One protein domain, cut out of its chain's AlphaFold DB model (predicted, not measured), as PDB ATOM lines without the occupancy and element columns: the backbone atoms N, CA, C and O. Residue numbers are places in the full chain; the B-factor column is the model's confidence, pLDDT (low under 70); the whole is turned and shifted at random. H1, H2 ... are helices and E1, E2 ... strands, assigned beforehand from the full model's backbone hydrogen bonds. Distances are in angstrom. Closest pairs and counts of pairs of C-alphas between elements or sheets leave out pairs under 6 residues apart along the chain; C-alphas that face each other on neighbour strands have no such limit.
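AT A GLANCE: This is residues 539 to 545, 560 to 568 and 580 to 679 of the 679 residues of an uncharacterized protein of Dictyostelium discoideum (UniProt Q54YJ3). The printed part, with little regular structure, winds in stacked turns: six strands, E1 to E6 in order, in one parallel sheet, loops over one face, then H1 beyond E6. The named elements hold only 34 of the 116 printed residues, and the class is mixed, helices and strands. It is compact, radius of gyration of the C-alphas 13.7 A, spans 39 by 26 by 25 A.

IN THESE COORDINATES: Find E1, 541 to 544, from C-alpha 541 at (111.041, 153.095, 102.543). Next are E2, 563 to 566, E3, 586 to 589, E4, 608 to 611, E5, 630 to 633, and E6, 651 to 654. H1, 659 to 668, runs 14.7 A to C-alpha 668 at (106.751, 119.187, 102.640).

HOW THE PARTS SIT: E1 and E2 are parallel at 17 degrees, N 542 and O 563 2.9 A apart. H1, its O i to N i+4 pairs within hydrogen-bond range, is not on the sheet.

THE WHOLE: Across cuts, C-alphas 545 and 560 are 18.2 A apart, 568 and 580 21.0 A. Links between E3, E4, E5 and E6 are long. pLDDT is under 70 at 545, 642 and 655 to 679.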
ATOM      1  N   ILE A 539     114.594 154.675  96.980       80.23
ATOM      2  CA  ILE A 539     114.014 155.038  98.274       80.23
ATOM      3  C   ILE A 539     113.930 153.754  99.107       80.23
ATOM      4  O   ILE A 539     113.278 152.780  98.718       80.23
ATOM      5  N   GLU A 540     114.583 153.745 100.268       85.34
ATOM      6  CA  GLU A 540     114.588 152.581 101.160       85.34
ATOM      7  C   GLU A 540     113.184 152.255 101.689       85.34
ATOM      8  O   GLU A 540     112.816 151.093 101.818       85.34
ATOM      9  N   GLU A 541     112.373 153.271 101.983       82.51
ATOM     10  CA  GLU A 541     111.041 153.095 102.543       82.51
ATOM     11  C   GLU A 541     110.040 154.132 102.024       82.51
ATOM     12  O   GLU A 541     110.189 155.336 102.225       82.51
ATOM     13  N   LEU A 542     108.957 153.648 101.421       82.62
ATOM     14  CA  LEU A 542     107.784 154.447 101.092       82.62
ATOM     15  C   LEU A 542     106.598 153.970 101.935       82.62
ATOM     16  O   LEU A 542     106.176 152.818 101.830       82.62
ATOM     17  N   GLU A 543     106.043 154.858 102.756       80.94
ATOM     18  CA  GLU A 543     104.803 154.611 103.490       80.94
ATOM     19  C   GLU A 543     103.637 155.362 102.840       80.94
ATOM     20  O   GLU A 543     103.590 156.595 102.820       80.94
ATOM     21  N   LEU A 544     102.679 154.588 102.324       74.48
ATOM     22  CA  LEU A 544     101.459 155.069 101.690       74.48
ATOM     23  C   LEU A 544     100.256 154.719 102.561       74.48
ATOM     24  O   LEU A 544     100.020 153.561 102.890       74.48
ATOM     25  N   THR A 545      99.445 155.718 102.877       63.92
ATOM     26  CA  THR A 545      98.076 155.544 103.370       63.92
ATOM     27  C   THR A 545      97.159 155.874 102.189       63.92
ATOM     28  O   THR A 545      97.278 156.953 101.621       63.92
ATOM     29  N   PRO A 560     111.490 153.571  92.347       83.20
ATOM     30  CA  PRO A 560     112.640 152.798  92.794       83.20
ATOM     31  C   PRO A 560     112.560 152.576  94.312       83.20
ATOM     32  O   PRO A 560     113.380 153.080  95.061       83.20
ATOM     33  N   ILE A 561     111.543 151.871  94.806       86.97
ATOM     34  CA  ILE A 561     111.362 151.615  96.246       86.97
ATOM     35  C   ILE A 561     111.825 150.207  96.617       86.97
ATOM     36  O   ILE A 561     111.604 149.267  95.849       86.97
ATOM     37  N   THR A 562     112.433 150.046  97.797       91.01
ATOM     38  CA  THR A 562     112.794 148.717  98.333       91.01
ATOM     39  C   THR A 562     111.806 148.213  99.379       91.01
ATOM     40  O   THR A 562     111.594 147.002  99.478       91.01
ATOM     41  N   LYS A 563     111.131 149.113 100.103       92.80
ATOM     42  CA  LYS A 563     110.070 148.772 101.053       92.80
ATOM     43  C   LYS A 563     108.808 149.598 100.822       92.80
ATOM     44  O   LYS A 563     108.868 150.825 100.771       92.80
ATOM     45  N   LEU A 564     107.665 148.918 100.752       91.20
ATOM     46  CA  LEU A 564     106.340 149.529 100.672       91.20
ATOM     47  C   LEU A 564     105.547 149.247 101.952       91.20
ATOM     48  O   LEU A 564     105.211 148.101 102.242       91.20
ATOM     49  N   LYS A 565     105.193 150.292 102.696       89.37
ATOM     50  CA  LYS A 565     104.264 150.193 103.824       89.37
ATOM     51  C   LYS A 565     102.877 150.649 103.387       89.37
ATOM     52  O   LYS A 565     102.648 151.832 103.154       89.37
ATOM     53  N   CYS A 566     101.957 149.699 103.302       87.74
ATOM     54  CA  CYS A 566     100.531 149.910 103.109       87.74
ATOM     55  C   CYS A 566      99.904 150.232 104.468       87.74
ATOM     56  O   CYS A 566      99.556 149.345 105.254       87.74
ATOM     57  N   ALA A 567      99.840 151.521 104.770       80.36
ATOM     58  CA  ALA A 567      99.367 152.044 106.033       80.36
ATOM     59  C   ALA A 567      97.829 152.122 106.080       80.36
ATOM     60  O   ALA A 567      97.109 151.420 105.363       80.36
ATOM     61  N   ARG A 568      97.310 152.950 106.988       75.16
ATOM     62  CA  ARG A 568      95.893 153.008 107.327       75.16
ATOM     63  C   ARG A 568      94.970 153.161 106.114       75.16
ATOM     64  O   ARG A 568      95.215 154.008 105.262       75.16
ATOM     65  N   PRO A 580     106.828 147.651  91.746       88.18
ATOM     66  CA  PRO A 580     108.177 147.613  91.172       88.18
ATOM     67  C   PRO A 580     108.702 146.186  91.098       88.18
ATOM     68  O   PRO A 580     108.827 145.513  92.119       88.18
ATOM     69  N   SER A 581     109.028 145.730  89.891       88.99
ATOM     70  CA  SER A 581     109.330 144.320  89.639       88.99
ATOM     71  C   SER A 581     110.734 143.884  90.055       88.99
ATOM     72  O   SER A 581     110.981 142.687  90.192       88.99
ATOM     73  N   THR A 582     111.650 144.834  90.249       88.85
ATOM     74  CA  THR A 582     113.076 144.559  90.479       88.85
ATOM     75  C   THR A 582     113.602 145.110  91.802       88.85
ATOM     76  O   THR A 582     114.446 144.474  92.431       88.85
ATOM     77  N   THR A 583     113.117 146.272  92.249       90.46
ATOM     78  CA  THR A 583     113.656 146.954  93.438       90.46
ATOM     79  C   THR A 583     112.941 146.569  94.730       90.46
ATOM     80  O   THR A 583     113.568 146.579  95.788       90.46
ATOM     81  N   LEU A 584     111.650 146.222  94.667       92.98
ATOM     82  CA  LEU A 584     110.822 146.020  95.855       92.98
ATOM     83  C   LEU A 584     111.183 144.707  96.561       92.98
ATOM     84  O   LEU A 584     110.965 143.625  96.021       92.98
ATOM     85  N   LYS A 585     111.704 144.805  97.787       95.47
ATOM     86  CA  LYS A 585     112.124 143.680  98.635       95.47
ATOM     87  C   LYS A 585     111.139 143.363  99.750       95.47
ATOM     88  O   LYS A 585     111.045 142.209 100.163       95.47
ATOM     89  N   SER A 586     110.409 144.354 100.255       95.73
ATOM     90  CA  SER A 586     109.488 144.142 101.370       95.73
ATOM     91  C   SER A 586     108.179 144.906 101.221       95.73
ATOM     92  O   SER A 586     108.164 146.057 100.790       95.73
ATOM     93  N   ILE A 587     107.083 144.264 101.623       93.91
ATOM     94  CA  ILE A 587     105.766 144.888 101.738       93.91
ATOM     95  C   ILE A 587     105.177 144.638 103.130       93.91
ATOM     96  O   ILE A 587     105.214 143.519 103.643       93.91
ATOM     97  N   GLU A 588     104.638 145.687 103.747       93.19
ATOM     98  CA  GLU A 588     104.004 145.624 105.065       93.19
ATOM     99  C   GLU A 588     102.578 146.174 105.000       93.19
ATOM    100  O   GLU A 588     102.356 147.260 104.472       93.19
ATOM    101  N   PHE A 589     101.617 145.460 105.577       90.84
ATOM    102  CA  PHE A 589     100.213 145.859 105.670       90.84
ATOM    103  C   PHE A 589      99.857 146.147 107.128       90.84
ATOM    104  O   PHE A 589      99.900 145.251 107.974       90.84
ATOM    105  N   PHE A 590      99.512 147.398 107.438       83.94
ATOM    106  CA  PHE A 590      99.306 147.846 108.820       83.94
ATOM    107  C   PHE A 590      97.857 147.714 109.322       83.94
ATOM    108  O   PHE A 590      97.639 147.554 110.526       83.94
ATOM    109  N   ASP A 591      96.867 147.760 108.427       79.33
ATOM    110  CA  ASP A 591      95.448 147.590 108.753       79.33
ATOM    111  C   ASP A 591      94.910 146.260 108.217       79.33
ATOM    112  O   ASP A 591      95.644 145.429 107.689       79.33
ATOM    113  N   ASP A 592      93.604 146.049 108.387       71.79
ATOM    114  CA  ASP A 592      92.870 144.927 107.819       71.79
ATOM    115  C   ASP A 592      92.841 145.059 106.289       71.79
ATOM    116  O   ASP A 592      91.878 145.560 105.710       71.79
ATOM    117  N   TYR A 593      93.912 144.623 105.633       84.18
ATOM    118  CA  TYR A 593      93.897 144.353 104.205       84.18
ATOM    119  C   TYR A 593      92.999 143.130 103.967       84.18
ATOM    120  O   TYR A 593      93.204 142.066 104.546       84.18
ATOM    121  N   THR A 594      91.953 143.291 103.163       86.21
ATOM    122  CA  THR A 594      90.908 142.271 102.936       86.21
ATOM    123  C   THR A 594      90.824 141.803 101.488       86.21
ATOM    124  O   THR A 594      90.063 140.879 101.189       86.21
ATOM    125  N   GLN A 595      91.596 142.425 100.599       87.81
ATOM    126  CA  GLN A 595      91.647 142.053  99.193       87.81
ATOM    127  C   GLN A 595      92.448 140.772  98.999       87.81
ATOM    128  O   GLN A 595      93.405 140.501  99.721       87.81
ATOM    129  N   GLN A 596      92.057 139.980  98.009       89.15
ATOM    130  CA  GLN A 596      92.821 138.805  97.618       89.15
ATOM    131  C   GLN A 596      94.093 139.244  96.889       89.15
ATOM    132  O   GLN A 596      94.045 140.085  95.993       89.15
ATOM    133  N   ILE A 597      95.232 138.669  97.270       89.93
ATOM    134  CA  ILE A 597      96.462 138.790  96.485       89.93
ATOM    135  C   ILE A 597      96.299 137.902  95.250       89.93
ATOM    136  O   ILE A 597      96.177 136.682  95.375       89.93
ATOM    137  N   LEU A 598      96.237 138.529  94.076       89.73
ATOM    138  CA  LEU A 598      96.106 137.824  92.805       89.73
ATOM    139  C   LEU A 598      97.400 137.083  92.451       89.73
ATOM    140  O   LEU A 598      98.491 137.418  92.919       89.73
ATOM    141  N   GLU A 599      97.269 136.088  91.582       89.78
ATOM    142  CA  GLU A 599      98.412 135.379  91.011       89.78
ATOM    143  C   GLU A 599      99.318 136.350  90.261       89.78
ATOM    144  O   GLU A 599      98.840 137.201  89.511       89.78
ATOM    145  N   ASN A 600     100.629 136.234  90.479       88.91
ATOM    146  CA  ASN A 600     101.646 137.070  89.836       88.91
ATOM    147  C   ASN A 600     101.529 138.590  90.105       88.91
ATOM    148  O   ASN A 600     102.248 139.379  89.492       88.91
ATOM    149  N   ALA A 601     100.664 139.026  91.033       90.50
ATOM    150  CA  ALA A 601     100.549 140.437  91.412       90.50
ATOM    151  C   ALA A 601     101.746 140.931  92.234       90.50
ATOM    152  O   ALA A 601     102.154 142.088  92.124       90.50
ATOM    153  N   LEU A 602     102.308 140.054  93.069       93.01
ATOM    154  CA  LEU A 602     103.516 140.340  93.830       93.01
ATOM    155  C   LEU A 602     104.753 139.996  92.989       93.01
ATOM    156  O   LEU A 602     104.901 138.843  92.579       93.01
ATOM    157  N   PRO A 603     105.661 140.953  92.742       92.72
ATOM    158  CA  PRO A 603     106.843 140.706  91.932       92.72
ATOM    159  C   PRO A 603     107.821 139.739  92.601       92.72
ATOM    160  O   PRO A 603     107.983 139.724  93.823       92.72
ATOM    161  N   SER A 604     108.550 138.986  91.776       93.63
ATOM    162  CA  SER A 604     109.553 137.996  92.192       93.63
ATOM    163  C   SER A 604     110.822 138.595  92.810       93.63
ATOM    164  O   SER A 604     111.824 137.898  92.927       93.63
ATOM    165  N   SER A 605     110.835 139.891  93.123       94.60
ATOM    166  CA  SER A 605     111.893 140.553  93.886       94.60
ATOM    167  C   SER A 605     111.606 140.577  95.391       94.60
ATOM    168  O   SER A 605     112.529 140.817  96.170       94.60
ATOM    169  N   ILE A 606     110.348 140.362  95.801       96.09
ATOM    170  CA  ILE A 606     109.908 140.473  97.196       96.09
ATOM    171  C   ILE A 606     110.439 139.301  98.023       96.09
ATOM    172  O   ILE A 606     110.208 138.133  97.725       96.09
ATOM    173  N   GLU A 607     111.096 139.633  99.125       96.16
ATOM    174  CA  GLU A 607     111.701 138.698 100.070       96.16
ATOM    175  C   GLU A 607     110.933 138.654 101.400       96.16
ATOM    176  O   GLU A 607     110.965 137.635 102.087       96.16
ATOM    177  N   SER A 608     110.218 139.723 101.774       95.76
ATOM    178  CA  SER A 608     109.505 139.804 103.057       95.76
ATOM    179  C   SER A 608     108.106 140.407 102.939       95.76
ATOM    180  O   SER A 608     107.946 141.535 102.469       95.76
ATOM    181  N   ILE A 609     107.100 139.686 103.436       94.74
ATOM    182  CA  ILE A 609     105.712 140.154 103.545       94.74
ATOM    183  C   ILE A 609     105.306 140.165 105.021       94.74
ATOM    184  O   ILE A 609     105.428 139.148 105.708       94.74
ATOM    185  N   VAL A 610     104.787 141.292 105.508       92.44
ATOM    186  CA  VAL A 610     104.297 141.428 106.889       92.44
ATOM    187  C   VAL A 610     102.856 141.913 106.901       92.44
ATOM    188  O   VAL A 610     102.523 142.927 106.302       92.44
ATOM    189  N   PHE A 611     102.008 141.223 107.651       91.35
ATOM    190  CA  PHE A 611     100.666 141.658 108.007       91.35
ATOM    191  C   PHE A 611     100.634 141.962 109.504       91.35
ATOM    192  O   PHE A 611     100.660 141.054 110.337       91.35
ATOM    193  N   HIS A 612     100.571 143.244 109.863       87.17
ATOM    194  CA  HIS A 612     100.464 143.671 111.262       87.17
ATOM    195  C   HIS A 612      99.065 143.389 111.832       87.17
ATOM    196  O   HIS A 612      98.882 143.070 113.011       87.17
ATOM    197  N   LYS A 613      98.038 143.454 110.978       84.19
ATOM    198  CA  LYS A 613      96.666 143.065 111.317       84.19
ATOM    199  C   LYS A 613      96.243 141.755 110.656       84.19
ATOM    200  O   LYS A 613      96.996 141.147 109.904       84.19
ATOM    201  N   SER A 614      95.051 141.277 111.011       81.38
ATOM    202  CA  SER A 614      94.573 139.969 110.581       81.38
ATOM    203  C   SER A 614      94.250 139.964 109.088       81.38
ATOM    204  O   SER A 614      93.383 140.717 108.646       81.38
ATOM    205  N   TYR A 615      94.894 139.061 108.352       84.13
ATOM    206  CA  TYR A 615      94.594 138.752 106.958       84.13
ATOM    207  C   TYR A 615      93.938 137.369 106.902       84.13
ATOM    208  O   TYR A 615      94.463 136.409 107.458       84.13
ATOM    209  N   PHE A 616      92.761 137.266 106.283       83.98
ATOM    210  CA  PHE A 616      91.943 136.042 106.320       83.98
ATOM    211  C   PHE A 616      91.642 135.448 104.941       83.98
ATOM    212  O   PHE A 616      90.909 134.465 104.851       83.98
ATOM    213  N   LYS A 617      92.172 136.036 103.864       86.48
ATOM    214  CA  LYS A 617      92.011 135.497 102.510       86.48
ATOM    215  C   LYS A 617      93.047 134.406 102.260       86.48
ATOM    216  O   LYS A 617      94.195 134.529 102.678       86.48
ATOM    217  N   GLU A 618      92.626 133.337 101.598       83.81
ATOM    218  CA  GLU A 618      93.520 132.248 101.213       83.81
ATOM    219  C   GLU A 618      94.475 132.711 100.104       83.81
ATOM    220  O   GLU A 618      94.129 133.554  99.274       83.81
ATOM    221  N   PHE A 619      95.689 132.167 100.120       83.81
ATOM    222  CA  PHE A 619      96.666 132.340  99.049       83.81
ATOM    223  C   PHE A 619      96.455 131.242  98.005       83.81
ATOM    224  O   PHE A 619      96.276 130.079  98.368       83.81
ATOM    225  N   SER A 620      96.523 131.584  96.719       85.03
ATOM    226  CA  SER A 620      96.679 130.581  95.660       85.03
ATOM    227  C   SER A 620      98.160 130.226  95.472       85.03
ATOM    228  O   SER A 620      99.044 131.008  95.835       85.03
ATOM    229  N   ASN A 621      98.454 129.066  94.876       79.73
ATOM    230  CA  ASN A 621      99.828 128.564  94.713       79.73
ATOM    231  C   ASN A 621     100.763 129.508  93.935       79.73
ATOM    232  O   ASN A 621     101.973 129.437  94.120       79.73
ATOM    233  N   GLN A 622     100.219 130.409  93.108       82.80
ATOM    234  CA  GLN A 622     100.984 131.398  92.332       82.80
ATOM    235  C   GLN A 622     100.872 132.835  92.880       82.80
ATOM    236  O   GLN A 622     101.297 133.791  92.233       82.80
ATOM    237  N   SER A 623     100.273 133.022  94.060       87.25
ATOM    238  CA  SER A 623     100.118 134.353  94.674       87.25
ATOM    239  C   SER A 623     101.345 134.812  95.473       87.25
ATOM    240  O   SER A 623     101.530 136.013  95.675       87.25
ATOM    241  N   LEU A 624     102.195 133.881  95.925       90.82
ATOM    242  CA  LEU A 624     103.444 134.200  96.619       90.82
ATOM    243  C   LEU A 624     104.615 134.318  95.626       90.82
ATOM    244  O   LEU A 624     104.751 133.473  94.741       90.82
ATOM    245  N   PRO A 625     105.504 135.313  95.789       92.83
ATOM    246  CA  PRO A 625     106.637 135.512  94.892       92.83
ATOM    247  C   PRO A 625     107.716 134.443  95.103       92.83
ATOM    248  O   PRO A 625     107.979 134.019  96.227       92.83
ATOM    249  N   SER A 626     108.397 134.036  94.030       91.44
ATOM    250  CA  SER A 626     109.384 132.942  94.046       91.44
ATOM    251  C   SER A 626     110.641 133.206  94.885       91.44
ATOM    252  O   SER A 626     111.345 132.256  95.218       91.44
ATOM    253  N   SER A 627     110.916 134.469  95.219       94.03
ATOM    254  CA  SER A 627     112.024 134.924  96.068       94.03
ATOM    255  C   SER A 627     111.653 135.080  97.542       94.03
ATOM    256  O   SER A 627     112.493 135.520  98.326       94.03
ATOM    257  N   LEU A 628     110.408 134.793  97.938       93.50
ATOM    258  CA  LEU A 628     109.946 135.045  99.301       93.50
ATOM    259  C   LEU A 628     110.806 134.277 100.311       93.50
ATOM    260  O   LEU A 628     110.956 133.063 100.201       93.50
ATOM    261  N   ILE A 629     111.334 134.984 101.307       91.72
ATOM    262  CA  ILE A 629     112.154 134.444 102.397       91.72
ATOM    263  C   ILE A 629     111.331 134.398 103.685       91.72
ATOM    264  O   ILE A 629     111.386 133.410 104.418       91.72
ATOM    265  N   SER A 630     110.565 135.462 103.956       91.01
ATOM    266  CA  SER A 630     109.858 135.676 105.218       91.01
ATOM    267  C   SER A 630     108.397 136.084 105.019       91.01
ATOM    268  O   SER A 630     108.099 137.022 104.281       91.01
ATOM    269  N   LEU A 631     107.489 135.440 105.753       90.44
ATOM    270  CA  LEU A 631     106.071 135.802 105.832       90.44
ATOM    271  C   LEU A 631     105.648 135.954 107.299       90.44
ATOM    272  O   LEU A 631     105.835 135.040 108.099       90.44
ATOM    273  N   SER A 632     105.092 137.106 107.672       88.72
ATOM    274  CA  SER A 632     104.717 137.414 109.057       88.72
ATOM    275  C   SER A 632     103.249 137.816 109.186       88.72
ATOM    276  O   SER A 632     102.778 138.669 108.441       88.72
ATOM    277  N   PHE A 633     102.546 137.246 110.166       86.96
ATOM    278  CA  PHE A 633     101.177 137.579 110.565       86.96
ATOM    279  C   PHE A 633     101.140 137.900 112.063       86.96
ATOM    280  O   PHE A 633     101.099 137.008 112.910       86.96
ATOM    281  N   GLU A 634     101.121 139.176 112.429       83.15
ATOM    282  CA  GLU A 634     101.242 139.562 113.840       83.15
ATOM    283  C   GLU A 634      99.976 139.281 114.661       83.15
ATOM    284  O   GLU A 634     100.061 139.084 115.872       83.15
ATOM    285  N   SER A 635      98.792 139.210 114.041       77.28
ATOM    286  CA  SER A 635      97.521 139.058 114.778       77.28
ATOM    287  C   SER A 635      96.527 138.025 114.247       77.28
ATOM    288  O   SER A 635      95.612 137.632 114.976       77.28
ATOM    289  N   GLY A 636      96.649 137.587 112.994       76.73
ATOM    290  CA  GLY A 636      95.757 136.586 112.414       76.73
ATOM    291  C   GLY A 636      96.240 136.110 111.051       76.73
ATOM    292  O   GLY A 636      96.473 136.932 110.168       76.73
ATOM    293  N   CYS A 637      96.378 134.792 110.919       78.26
ATOM    294  CA  CYS A 637      96.840 134.091 109.723       78.26
ATOM    295  C   CYS A 637      95.648 133.448 108.990       78.26
ATOM    296  O   CYS A 637      94.747 132.928 109.666       78.26
ATOM    297  N   PRO A 638      95.617 133.446 107.645       80.20
ATOM    298  CA  PRO A 638      94.621 132.693 106.893       80.20
ATOM    299  C   PRO A 638      94.883 131.182 106.984       80.20
ATOM    300  O   PRO A 638      95.886 130.725 107.537       80.20
ATOM    301  N   LYS A 639      93.976 130.380 106.420       78.72
ATOM    302  CA  LYS A 639      94.264 128.962 106.191       78.72
ATOM    303  C   LYS A 639      95.366 128.837 105.140       78.72
ATOM    304  O   LYS A 639      95.323 129.504 104.111       78.72
ATOM    305  N   LEU A 640      96.334 127.968 105.415       76.14
ATOM    306  CA  LEU A 640      97.500 127.711 104.566       76.14
ATOM    307  C   LEU A 640      97.587 126.228 104.155       76.14
ATOM    308  O   LEU A 640      98.626 125.785 103.679       76.14
ATOM    309  N   ASP A 641      96.509 125.457 104.352       71.45
ATOM    310  CA  ASP A 641      96.512 123.985 104.303       71.45
ATOM    311  C   ASP A 641      96.979 123.413 102.940       71.45
ATOM    312  O   ASP A 641      97.500 122.300 102.914       71.45
ATOM    313  N   ASN A 642      96.866 124.183 101.846       69.92
ATOM    314  CA  ASN A 642      97.191 123.766 100.470       69.92
ATOM    315  C   ASN A 642      98.203 124.677  99.745       69.92
ATOM    316  O   ASN A 642      98.319 124.594  98.524       69.92
ATOM    317  N   LEU A 643      98.897 125.570 100.457       76.07
ATOM    318  CA  LEU A 643      99.790 126.547  99.830       76.07
ATOM    319  C   LEU A 643     101.190 125.965  99.596       76.07
ATOM    320  O   LEU A 643     101.869 125.571 100.543       76.07
ATOM    321  N   SER A 644     101.653 125.971  98.347       79.12
ATOM    322  CA  SER A 644     103.050 125.665  98.018       79.12
ATOM    323  C   SER A 644     103.956 126.874  98.263       79.12
ATOM    324  O   SER A 644     103.817 127.895  97.586       79.12
ATOM    325  N   PHE A 645     104.913 126.764  99.190       83.08
ATOM    326  CA  PHE A 645     105.909 127.816  99.419       83.08
ATOM    327  C   PHE A 645     107.066 127.732  98.414       83.08
ATOM    328  O   PHE A 645     107.463 126.634  98.010       83.08
ATOM    329  N   PRO A 646     107.652 128.877  98.023       84.90
ATOM    330  CA  PRO A 646     108.824 128.889  97.160       84.90
ATOM    331  C   PRO A 646     110.044 128.291  97.868       84.90
ATOM    332  O   PRO A 646     110.160 128.339  99.090       84.90
ATOM    333  N   LYS A 647     111.003 127.761  97.098       83.35
ATOM    334  CA  LYS A 647     112.222 127.126  97.644       83.35
ATOM    335  C   LYS A 647     113.083 128.067  98.497       83.35
ATOM    336  O   LYS A 647     113.836 127.590  99.337       83.35
ATOM    337  N   SER A 648     112.993 129.377  98.269       86.08
ATOM    338  CA  SER A 648     113.682 130.413  99.049       86.08
ATOM    339  C   SER A 648     113.074 130.647 100.434       86.08
ATOM    340  O   SER A 648     113.681 131.332 101.256       86.08
ATOM    341  N   PHE A 649     111.867 130.137 100.687       83.78
ATOM    342  CA  PHE A 649     111.120 130.421 101.902       83.78
ATOM    343  C   PHE A 649     111.775 129.765 103.112       83.78
ATOM    344  O   PHE A 649     111.934 128.547 103.154       83.78
ATOM    345  N   THR A 650     112.139 130.570 104.110       81.05
ATOM    346  CA  THR A 650     112.846 130.089 105.310       81.05
ATOM    347  C   THR A 650     112.145 130.442 106.616       81.05
ATOM    348  O   THR A 650     112.334 129.760 107.625       81.05
ATOM    349  N   ARG A 651     111.312 131.491 106.629       80.68
ATOM    350  CA  ARG A 651     110.772 132.057 107.866       80.68
ATOM    351  C   ARG A 651     109.274 132.326 107.783       80.68
ATOM    352  O   ARG A 651     108.810 133.083 106.938       80.68
ATOM    353  N   ILE A 652     108.536 131.798 108.758       82.65
ATOM    354  CA  ILE A 652     107.159 132.207 109.032       82.65
ATOM    355  C   ILE A 652     107.020 132.660 110.488       82.65
ATOM    356  O   ILE A 652     107.493 131.992 111.408       82.65
ATOM    357  N   LEU A 653     106.397 133.817 110.698       78.58
ATOM    358  CA  LEU A 653     106.054 134.347 112.017       78.58
ATOM    359  C   LEU A 653     104.534 134.469 112.093       78.58
ATOM    360  O   LEU A 653     103.927 135.095 111.234       78.58
ATOM    361  N   THR A 654     103.897 133.871 113.094       75.32
ATOM    362  CA  THR A 654     102.445 133.987 113.261       75.32
ATOM    363  C   THR A 654     102.045 133.838 114.723       75.32
ATOM    364  O   THR A 654     102.580 132.985 115.426       75.32
ATOM    365  N   SER A 655     101.097 134.658 115.182       67.25
ATOM    366  CA  SER A 655     100.498 134.544 116.523       67.25
ATOM    367  C   SER A 655      99.281 133.615 116.581       67.25
ATOM    368  O   SER A 655      98.766 133.331 117.655       67.25
ATOM    369  N   ARG A 656      98.753 133.164 115.432       63.97
ATOM    370  CA  ARG A 656      97.622 132.221 115.357       63.97
ATOM    371  C   ARG A 656      97.760 131.342 114.122       63.97
ATOM    372  O   ARG A 656      97.824 131.864 113.016       63.97
ATOM    373  N   TYR A 657      97.759 130.022 114.285       63.02
ATOM    374  CA  TYR A 657      97.881 129.066 113.177       63.02
ATOM    375  C   TYR A 657      96.925 127.875 113.336       63.02
ATOM    376  O   TYR A 657      96.435 127.592 114.429       63.02
ATOM    377  N   ASN A 658      96.666 127.168 112.233       61.73
ATOM    378  CA  ASN A 658      95.967 125.882 112.235       61.73
ATOM    379  C   ASN A 658      96.978 124.743 112.448       61.73
ATOM    380  O   ASN A 658      98.020 124.726 111.799       61.73
ATOM    381  N   ARG A 659      96.668 123.759 113.299       59.64
ATOM    382  CA  ARG A 659      97.530 122.585 113.537       59.64
ATOM    383  C   ARG A 659      97.851 121.826 112.240       59.64
ATOM    384  O   ARG A 659      99.002 121.468 112.036       59.64
ATOM    385  N   LYS A 660      96.878 121.707 111.322       63.08
ATOM    386  CA  LYS A 660      97.077 121.079 109.998       63.08
ATOM    387  C   LYS A 660      98.152 121.761 109.148       63.08
ATOM    388  O   LYS A 660      98.840 121.083 108.398       63.08
ATOM    389  N   PHE A 661      98.303 123.081 109.269       63.84
ATOM    390  CA  PHE A 661      99.345 123.809 108.553       63.84
ATOM    391  C   PHE A 661     100.733 123.410 109.048       63.84
ATOM    392  O   PHE A 661     101.600 123.174 108.223       63.84
ATOM    393  N   ILE A 662     100.934 123.308 110.367       64.19
ATOM    394  CA  ILE A 662     102.208 122.846 110.936       64.19
ATOM    395  C   ILE A 662     102.548 121.473 110.371       64.19
ATOM    396  O   ILE A 662     103.623 121.310 109.802       64.19
ATOM    397  N   ASP A 663     101.609 120.533 110.454       64.52
ATOM    398  CA  ASP A 663     101.835 119.168 109.988       64.52
ATOM    399  C   ASP A 663     102.211 119.156 108.491       64.52
ATOM    400  O   ASP A 663     103.276 118.653 108.144       64.52
ATOM    401  N   ASN A 664     101.432 119.817 107.622       61.24
ATOM    402  CA  ASN A 664     101.707 119.892 106.176       61.24
ATOM    403  C   ASN A 664     102.996 120.661 105.822       61.24
ATOM    404  O   ASN A 664     103.670 120.353 104.837       61.24
ATOM    405  N   PHE A 665     103.329 121.700 106.584       64.30
ATOM    406  CA  PHE A 665     104.489 122.548 106.329       64.30
ATOM    407  C   PHE A 665     105.793 121.824 106.679       64.30
ATOM    408  O   PHE A 665     106.731 121.846 105.881       64.30
ATOM    409  N   PHE A 666     105.830 121.122 107.819       62.79
ATOM    410  CA  PHE A 666     106.980 120.307 108.215       62.79
ATOM    411  C   PHE A 666     107.135 119.040 107.364       62.79
ATOM    412  O   PHE A 666     108.261 118.594 107.169       62.79
ATOM    413  N   THR A 667     106.054 118.466 106.820       63.00
ATOM    414  CA  THR A 667     106.162 117.290 105.934       63.00
ATOM    415  C   THR A 667     106.702 117.623 104.545       63.00
ATOM    416  O   THR A 667     107.352 116.782 103.933       63.00
ATOM    417  N   ASN A 668     106.430 118.828 104.027       60.31
ATOM    418  CA  ASN A 668     106.751 119.187 102.640       60.31
ATOM    419  C   ASN A 668     108.081 119.942 102.471       60.31
ATOM    420  O   ASN A 668     108.558 120.075 101.342       60.31
ATOM    421  N   HIS A 669     108.700 120.436 103.550       58.77
ATOM    422  CA  HIS A 669     109.904 121.263 103.460       58.77
ATOM    423  C   HIS A 669     111.007 120.815 104.437       58.77
ATOM    424  O   HIS A 669     110.959 121.091 105.630       58.77
ATOM    425  N   ASN A 670     112.060 120.181 103.907       52.46
ATOM    426  CA  ASN A 670     113.168 119.623 104.704       52.46
ATOM    427  C   ASN A 670     114.347 120.596 104.951       52.46
ATOM    428  O   ASN A 670     115.259 120.265 105.702       52.46
ATOM    429  N   ASN A 671     114.364 121.786 104.332       48.93
ATOM    430  CA  ASN A 671     115.543 122.675 104.280       48.93
ATOM    431  C   ASN A 671     115.514 123.860 105.270       48.93
ATOM    432  O   ASN A 671     116.035 124.934 104.967       48.93
ATOM    433  N   LEU A 672     114.884 123.724 106.436       46.82
ATOM    434  CA  LEU A 672     114.503 124.891 107.232       46.82
ATOM    435  C   LEU A 672     115.341 125.109 108.505       46.82
ATOM    436  O   LEU A 672     115.250 124.364 109.479       46.82
ATOM    437  N   SER A 673     116.086 126.218 108.535       46.24
ATOM    438  CA  SER A 673     116.632 126.844 109.748       46.24
ATOM    439  C   SER A 673     115.545 127.691 110.434       46.24
ATOM    440  O   SER A 673     115.478 128.913 110.316       46.24
ATOM    441  N   HIS A 674     114.616 127.031 111.119       46.15
ATOM    442  CA  HIS A 674     113.423 127.676 111.663       46.15
ATOM    443  C   HIS A 674     113.644 128.529 112.913       46.15
ATOM    444  O   HIS A 674     114.120 128.048 113.937       46.15
ATOM    445  N   LEU A 675     113.089 129.744 112.889       41.85
ATOM    446  CA  LEU A 675     112.541 130.382 114.084       41.85
ATOM    447  C   LEU A 675     111.028 130.544 113.894       41.85
ATOM    448  O   LEU A 675     110.539 131.613 113.526       41.85
ATOM    449  N   LEU A 676     110.292 129.452 114.115       49.55
ATOM    450  CA  LEU A 676     108.838 129.476 114.246       49.55
ATOM    451  C   LEU A 676     108.524 130.112 115.607       49.55
ATOM    452  O   LEU A 676     108.405 129.429 116.622       49.55
ATOM    453  N   ARG A 677     108.486 131.446 115.674       43.60
ATOM    454  CA  ARG A 677     108.073 132.132 116.903       43.60
ATOM    455  C   ARG A 677     106.551 132.137 116.947       43.60
ATOM    456  O   ARG A 677     105.913 133.072 116.472       43.60
ATOM    457  N   LEU A 678     106.011 131.035 117.450       44.16
ATOM    458  CA  LEU A 678     104.606 130.875 117.779       44.16
ATOM    459  C   LEU A 678     104.347 131.625 119.085       44.16
ATOM    460  O   LEU A 678     104.977 131.318 120.098       44.16
ATOM    461  N   TYR A 679     103.488 132.638 119.034       39.90
ATOM    462  CA  TYR A 679     102.953 133.284 120.233       39.90
ATOM    463  C   TYR A 679     101.612 132.676 120.615       39.90
ATOM    464  O   TYR A 679     100.840 132.363 119.682       39.90
TER     465      TYR A 679